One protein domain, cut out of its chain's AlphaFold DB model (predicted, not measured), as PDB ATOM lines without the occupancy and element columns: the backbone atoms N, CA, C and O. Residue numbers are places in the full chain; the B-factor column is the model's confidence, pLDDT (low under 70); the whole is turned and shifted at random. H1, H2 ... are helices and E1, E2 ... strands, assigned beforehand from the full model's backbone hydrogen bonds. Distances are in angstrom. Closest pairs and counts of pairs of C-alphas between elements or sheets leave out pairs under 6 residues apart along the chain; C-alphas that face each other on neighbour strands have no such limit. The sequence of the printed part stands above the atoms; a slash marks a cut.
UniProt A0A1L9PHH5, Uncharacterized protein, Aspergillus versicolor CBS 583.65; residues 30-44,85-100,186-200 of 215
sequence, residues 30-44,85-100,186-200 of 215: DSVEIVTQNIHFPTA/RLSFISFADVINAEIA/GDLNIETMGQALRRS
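What this domain is: This is residues 30 to 44, 85 to 100 and 186 to 200 of the 215 residues of an uncharacterized protein of Aspergillus versicolor CBS 583.65 (UniProt A0A1L9PHH5). A small sheet of three strands has a helix towards each end of its long outline: H2 stands up from the sheet where E3 ends, and H1 lies well beyond the last residue of E2, off the sheet. The printed part has 46 residues in three pieces, with the order E1, E2, H1, E3, H2 along the chain. The sheet runs E2, E1, E3 and is mixed, with E2 parallel and E3 antiparallel to E1. The class is mixed, helices and strands, with 18 residues in helices and 15 in strands. The whole is loose, with a radius of gyration of the C-alphas of 12.6 A, and elongated, spanning 37 by 19 by 17 A.

Where its parts are: E1, residues 32 to 37, begins with C-alpha 32 at (-95.195, 113.898, -65.321) and is 16.3 A long from first to last C-alpha. E2 is residues 85 to 88, 10.0 A. H1, residues 91 to 100, is 14.2 A long and ends with C-alpha 100 at (-69.775, 97.205, -73.721). E3 is residues 188 to 192, 13.2 A. H2, residues 193 to 200, is 10.4 A long and ends with C-alpha 200 at (-103.575, 102.918, -73.351).

How they stand to each other: E1 is the inner strand of the sheet, and E2 and E3 are its edge strands. E2 and E1 are parallel at 31 degrees; N 86 and O 33 are within hydrogen-bond range at 2.8 A, as are N 35 and O 86 at 2.8 A. E1 and E3 are antiparallel at 158 degrees, with N 34 and O 191 within hydrogen-bond range at 2.7 A and N 189 and O 36 at 2.8 A. H2 is on the sheet at a height over the sheet of 7.8 A and stands up from it, its line rising 53 degrees out of the local plane. It lies over E3, but only just, with 3 of its 8 C-alphas falling on that strand. The closest C-alphas of E1 and H2 are those of Val 32 and Met 193, 5.6 A apart. H1 is not on the sheet, and it is apart from E1 and from H2. In H1 and H2 every O i to N i+4 pair is within hydrogen-bond range.

The domain as a whole: The two C-alphas farthest apart are those of Ala 100 and Arg 198, at 37.5 A. Residues 45 to 84 are not printed, and C-alphas 44 and 85 are 22.8 A apart across that cut. Residues 101 to 185 are not printed either, with 25.7 A between C-alphas 100 and 186. The links E2 to H1 and E3 to H2 are tight. The mean pLDDT of the printed part is 81.3; residues 39 to 44 and residue 186 of the model are under 70.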
ATOM      1  N   ASP A  30    -100.801 114.735 -65.257       87.56
ATOM      2  CA  ASP A  30    -100.488 115.769 -66.245       87.56
ATOM      3  C   ASP A  30     -99.209 116.573 -65.880       87.56
ATOM      4  O   ASP A  30     -98.707 117.344 -66.697       87.56
ATOM      5  N   SER A  31     -98.620 116.338 -64.697       86.88
ATOM      6  CA  SER A  31     -97.337 116.933 -64.262       86.88
ATOM      7  C   SER A  31     -96.097 116.092 -64.604       86.88
ATOM      8  O   SER A  31     -94.967 116.567 -64.472       86.88
ATOM      9  N   VAL A  32     -96.289 114.835 -65.023       87.69
ATOM     10  CA  VAL A  32     -95.195 113.898 -65.321       87.69
ATOM     11  C   VAL A  32     -95.029 113.719 -66.819       87.69
ATOM     12  O   VAL A  32     -95.957 113.302 -67.513       87.69
ATOM     13  N   GLU A  33     -93.817 113.953 -67.308       91.12
ATOM     14  CA  GLU A  33     -93.435 113.672 -68.689       91.12
ATOM     15  C   GLU A  33     -92.873 112.258 -68.823       91.12
ATOM     16  O   GLU A  33     -91.898 111.892 -68.174       91.12
ATOM     17  N   ILE A  34     -93.440 111.475 -69.727       89.56
ATOM     18  CA  ILE A  34     -92.886 110.220 -70.218       89.56
ATOM     19  C   ILE A  34     -91.992 110.521 -71.413       89.56
ATOM     20  O   ILE A  34     -92.412 111.119 -72.402       89.56
ATOM     21  N   VAL A  35     -90.752 110.064 -71.319       89.31
ATOM     22  CA  VAL A  35     -89.681 110.307 -72.276       89.31
ATOM     23  C   VAL A  35     -89.276 108.970 -72.899       89.31
ATOM     24  O   VAL A  35     -88.702 108.106 -72.238       89.31
ATOM     25  N   THR A  36     -89.581 108.787 -74.182       86.94
ATOM     26  CA  THR A  36     -89.276 107.565 -74.941       86.94
ATOM     27  C   THR A  36     -88.268 107.864 -76.040       86.94
ATOM     28  O   THR A  36     -88.525 108.699 -76.903       86.94
ATOM     29  N   GLN A  37     -87.126 107.182 -76.039       84.44
ATOM     30  CA  GLN A  37     -86.131 107.303 -77.106       84.44
ATOM     31  C   GLN A  37     -86.520 106.403 -78.286       84.44
ATOM     32  O   GLN A  37     -86.730 105.203 -78.123       84.44
ATOM     33  N   ASN A  38     -86.624 106.981 -79.484       73.56
ATOM     34  CA  ASN A  38     -86.952 106.261 -80.719       73.56
ATOM     35  C   ASN A  38     -85.714 105.685 -81.422       73.56
ATOM     36  O   ASN A  38     -85.855 104.859 -82.324       73.56
ATOM     37  N   ILE A  39     -84.514 106.117 -81.026       69.62
ATOM     38  CA  ILE A  39     -83.241 105.670 -81.592       69.62
ATOM     39  C   ILE A  39     -82.403 105.033 -80.486       69.62
ATOM     40  O   ILE A  39     -82.048 105.693 -79.514       69.62
ATOM     41  N   HIS A  40     -82.060 103.758 -80.666       66.25
ATOM     42  CA  HIS A  40     -81.096 103.047 -79.826       66.25
ATOM     43  C   HIS A  40     -79.695 103.549 -80.170       66.25
ATOM     44  O   HIS A  40     -79.057 103.058 -81.106       66.25
ATOM     45  N   PHE A  41     -79.220 104.578 -79.474       58.53
ATOM     46  CA  PHE A  41     -77.811 104.939 -79.553       58.53
ATOM     47  C   PHE A  41     -77.014 103.887 -78.772       58.53
ATOM     48  O   PHE A  41     -77.322 103.650 -77.602       58.53
ATOM     49  N   PRO A  42     -75.983 103.254 -79.366       54.78
ATOM     50  CA  PRO A  42     -75.054 102.432 -78.606       54.78
ATOM     51  C   PRO A  42     -74.519 103.284 -77.456       54.78
ATOM     52  O   PRO A  42     -73.863 104.305 -77.681       54.78
ATOM     53  N   THR A  43     -74.855 102.906 -76.224       53.38
ATOM     54  CA  THR A  43     -74.453 103.622 -75.011       53.38
ATOM     55  C   THR A  43     -72.975 103.331 -74.741       53.38
ATOM     56  O   THR A  43     -72.616 102.613 -73.823       53.38
ATOM     57  N   ALA A  44     -72.100 103.848 -75.603       49.72
ATOM     58  CA  ALA A  44     -70.657 103.936 -75.378       49.72
ATOM     59  C   ALA A  44     -70.214 105.397 -75.148       49.72
ATOM     60  O   ALA A  44     -69.043 105.658 -74.888       49.72
ATOM     61  N   ARG A  85     -89.683 113.684 -64.852       88.38
ATOM     62  CA  ARG A  85     -89.489 112.984 -66.129       88.38
ATOM     63  C   ARG A  85     -89.245 111.498 -65.892       88.38
ATOM     64  O   ARG A  85     -88.343 111.129 -65.147       88.38
ATOM     65  N   LEU A  86     -90.032 110.657 -66.551       87.25
ATOM     66  CA  LEU A  86     -89.912 109.205 -66.550       87.25
ATOM     67  C   LEU A  86     -89.340 108.745 -67.893       87.25
ATOM     68  O   LEU A  86     -90.026 108.796 -68.913       87.25
ATOM     69  N   SER A  87     -88.086 108.298 -67.899       88.50
ATOM     70  CA  SER A  87     -87.412 107.781 -69.095       88.50
ATOM     71  C   SER A  87     -87.315 106.259 -69.090       88.50
ATOM     72  O   SER A  87     -86.994 105.667 -68.060       88.50
ATOM     73  N   PHE A  88     -87.504 105.638 -70.254       85.06
ATOM     74  CA  PHE A  88     -87.331 104.196 -70.441       85.06
ATOM     75  C   PHE A  88     -86.042 103.888 -71.203       85.06
ATOM     76  O   PHE A  88     -85.734 104.544 -72.197       85.06
ATOM     77  N   ILE A  89     -85.331 102.852 -70.758       82.50
ATOM     78  CA  ILE A  89     -84.245 102.219 -71.512       82.50
ATOM     79  C   ILE A  89     -84.804 101.021 -72.281       82.50
ATOM     80  O   ILE A  89     -85.638 100.276 -71.756       82.50
ATOM     81  N   SER A  90     -84.374 100.824 -73.525       82.00
ATOM     82  CA  SER A  90     -84.785  99.641 -74.284       82.00
ATOM     83  C   SER A  90     -84.031  98.403 -73.819       82.00
ATOM     84  O   SER A  90     -82.887  98.483 -73.373       82.00
ATOM     85  N   PHE A  91     -84.622  97.226 -74.023       86.50
ATOM     86  CA  PHE A  91     -83.917  95.961 -73.819       86.50
ATOM     87  C   PHE A  91     -82.641  95.867 -74.675       86.50
ATOM     88  O   PHE A  91     -81.625  95.364 -74.209       86.50
ATOM     89  N   ALA A  92     -82.661  96.404 -75.899       83.00
ATOM     90  CA  ALA A  92     -81.467  96.467 -76.743       83.00
ATOM     91  C   ALA A  92     -80.348  97.303 -76.101       83.00
ATOM     92  O   ALA A  92     -79.181  96.939 -76.205       83.00
ATOM     93  N   ASP A  93     -80.703  98.386 -75.405       83.19
ATOM     94  CA  ASP A  93     -79.735  99.269 -74.751       83.19
ATOM     95  C   ASP A  93     -79.112  98.585 -73.533       83.19
ATOM     96  O   ASP A  93     -77.903  98.680 -73.342       83.19
ATOM     97  N   VAL A  94     -79.900  97.813 -72.777       86.31
ATOM     98  CA  VAL A  94     -79.399  96.976 -71.672       86.31
ATOM     99  C   VAL A  94     -78.388  95.948 -72.181       86.31
ATOM    100  O   VAL A  94     -77.287  95.856 -71.646       86.31
ATOM    101  N   ILE A  95     -78.722  95.214 -73.249       86.50
ATOM    102  CA  ILE A  95     -77.818  94.209 -73.831       86.50
ATOM    103  C   ILE A  95     -76.553  94.859 -74.400       86.50
ATOM    104  O   ILE A  95     -75.453  94.353 -74.202       86.50
ATOM    105  N   ASN A  96     -76.683  95.993 -75.086       83.25
ATOM    106  CA  ASN A  96     -75.532  96.708 -75.630       83.25
ATOM    107  C   ASN A  96     -74.621  97.257 -74.524       83.25
ATOM    108  O   ASN A  96     -73.401  97.219 -74.683       83.25
ATOM    109  N   ALA A  97     -75.192  97.743 -73.419       79.69
ATOM    110  CA  ALA A  97     -74.434  98.172 -72.250       79.69
ATOM    111  C   ALA A  97     -73.694  96.992 -71.604       79.69
ATOM    112  O   ALA A  97     -72.505  97.118 -71.322       79.69
ATOM    113  N   GLU A  98     -74.338  95.826 -71.470       81.69
ATOM    114  CA  GLU A  98     -73.690  94.610 -70.957       81.69
ATOM    115  C   GLU A  98     -72.541  94.151 -71.865       81.69
ATOM    116  O   GLU A  98     -71.476  93.795 -71.370       81.69
ATOM    117  N   ILE A  99     -72.709  94.196 -73.191       79.88
ATOM    118  CA  ILE A  99     -71.642  93.862 -74.149       79.88
ATOM    119  C   ILE A  99     -70.493  94.879 -74.075       79.88
ATOM    120  O   ILE A  99     -69.333  94.497 -74.215       79.88
ATOM    121  N   ALA A 100     -70.791  96.165 -73.868       74.81
ATOM    122  CA  ALA A 100     -69.775  97.205 -73.721       74.81
ATOM    123  C   ALA A 100     -69.002  97.084 -72.394       74.81
ATOM    124  O   ALA A 100     -67.788  97.277 -72.383       74.81
ATOM    125  N   GLY A 186     -85.615 114.955 -83.300       60.06
ATOM    126  CA  GLY A 186     -86.437 113.923 -83.957       60.06
ATOM    127  C   GLY A 186     -86.307 112.506 -83.375       60.06
ATOM    128  O   GLY A 186     -86.846 111.567 -83.953       60.06
ATOM    129  N   ASP A 187     -85.606 112.358 -82.252       74.81
ATOM    130  CA  ASP A 187     -85.136 111.088 -81.698       74.81
ATOM    131  C   ASP A 187     -85.838 110.730 -80.375       74.81
ATOM    132  O   ASP A 187     -85.654 109.624 -79.859       74.81
ATOM    133  N   LEU A 188     -86.644 111.648 -79.822       83.00
ATOM    134  CA  LEU A 188     -87.300 111.518 -78.521       83.00
ATOM    135  C   LEU A 188     -88.800 111.834 -78.608       83.00
ATOM    136  O   LEU A 188     -89.204 112.934 -78.983       83.00
ATOM    137  N   ASN A 189     -89.633 110.882 -78.202       87.31
ATOM    138  CA  ASN A 189     -91.061 111.076 -77.992       87.31
ATOM    139  C   ASN A 189     -91.323 111.482 -76.533       87.31
ATOM    140  O   ASN A 189     -90.965 110.747 -75.614       87.31
ATOM    141  N   ILE A 190     -91.947 112.644 -76.329       89.88
ATOM    142  CA  ILE A 190     -92.305 113.173 -75.006       89.88
ATOM    143  C   ILE A 190     -93.830 113.288 -74.928       89.88
ATOM    144  O   ILE A 190     -94.429 114.071 -75.670       89.88
ATOM    145  N   GLU A 191     -94.452 112.527 -74.032       90.00
ATOM    146  CA  GLU A 191     -95.894 112.579 -73.761       90.00
ATOM    147  C   GLU A 191     -96.158 112.626 -72.258       90.00
ATOM    148  O   GLU A 191     -95.378 112.105 -71.476       90.00
ATOM    149  N   THR A 192     -97.248 113.239 -71.817       91.62
ATOM    150  CA  THR A 192     -97.574 113.279 -70.382       91.62
ATOM    151  C   THR A 192     -98.105 111.926 -69.897       91.62
ATOM    152  O   THR A 192     -98.742 111.210 -70.673       91.62
ATOM    153  N   MET A 193     -97.944 111.576 -68.616       89.81
ATOM    154  CA  MET A 193     -98.497 110.324 -68.073       89.81
ATOM    155  C   MET A 193    -100.013 110.238 -68.290       89.81
ATOM    156  O   MET A 193    -100.515 109.203 -68.730       89.81
ATOM    157  N   GLY A 194    -100.739 111.343 -68.112       90.00
ATOM    158  CA  GLY A 194    -102.167 111.411 -68.427       90.00
ATOM    159  C   GLY A 194    -102.469 111.144 -69.906       90.00
ATOM    160  O   GLY A 194    -103.459 110.487 -70.231       90.00
ATOM    161  N   GLN A 195    -101.612 111.601 -70.825       91.44
ATOM    162  CA  GLN A 195    -101.746 111.321 -72.260       91.44
ATOM    163  C   GLN A 195    -101.508 109.838 -72.564       91.44
ATOM    164  O   GLN A 195    -102.331 109.229 -73.249       91.44
ATOM    165  N   ALA A 196    -100.455 109.241 -72.005       88.19
ATOM    166  CA  ALA A 196    -100.155 107.824 -72.179       88.19
ATOM    167  C   ALA A 196    -101.256 106.922 -71.598       88.19
ATOM    168  O   ALA A 196    -101.701 105.987 -72.260       88.19
ATOM    169  N   LEU A 197    -101.762 107.235 -70.400       87.31
ATOM    170  CA  LEU A 197    -102.864 106.499 -69.772       87.31
ATOM    171  C   LEU A 197    -104.148 106.581 -70.600       87.31
ATOM    172  O   LEU A 197    -104.816 105.570 -70.792       87.31
ATOM    173  N   ARG A 198    -104.480 107.760 -71.143       88.25
ATOM    174  CA  ARG A 198    -105.628 107.917 -72.050       88.25
ATOM    175  C   ARG A 198    -105.428 107.151 -73.362       88.25
ATOM    176  O   ARG A 198    -106.377 106.544 -73.852       88.25
ATOM    177  N   ARG A 199    -104.205 107.127 -73.907       84.75
ATOM    178  CA  ARG A 199    -103.859 106.343 -75.106       84.75
ATOM    179  C   ARG A 199    -103.952 104.834 -74.872       84.75
ATOM    180  O   ARG A 199    -104.464 104.134 -75.741       84.75
ATOM    181  N   SER A 200    -103.503 104.342 -73.718       75.31
ATOM    182  CA  SER A 200    -103.575 102.918 -73.351       75.31
ATOM    183  C   SER A 200    -104.943 102.497 -72.797       75.31
ATOM    184  O   SER A 200    -105.273 101.316 -72.813       75.31
TER     185      SER A 200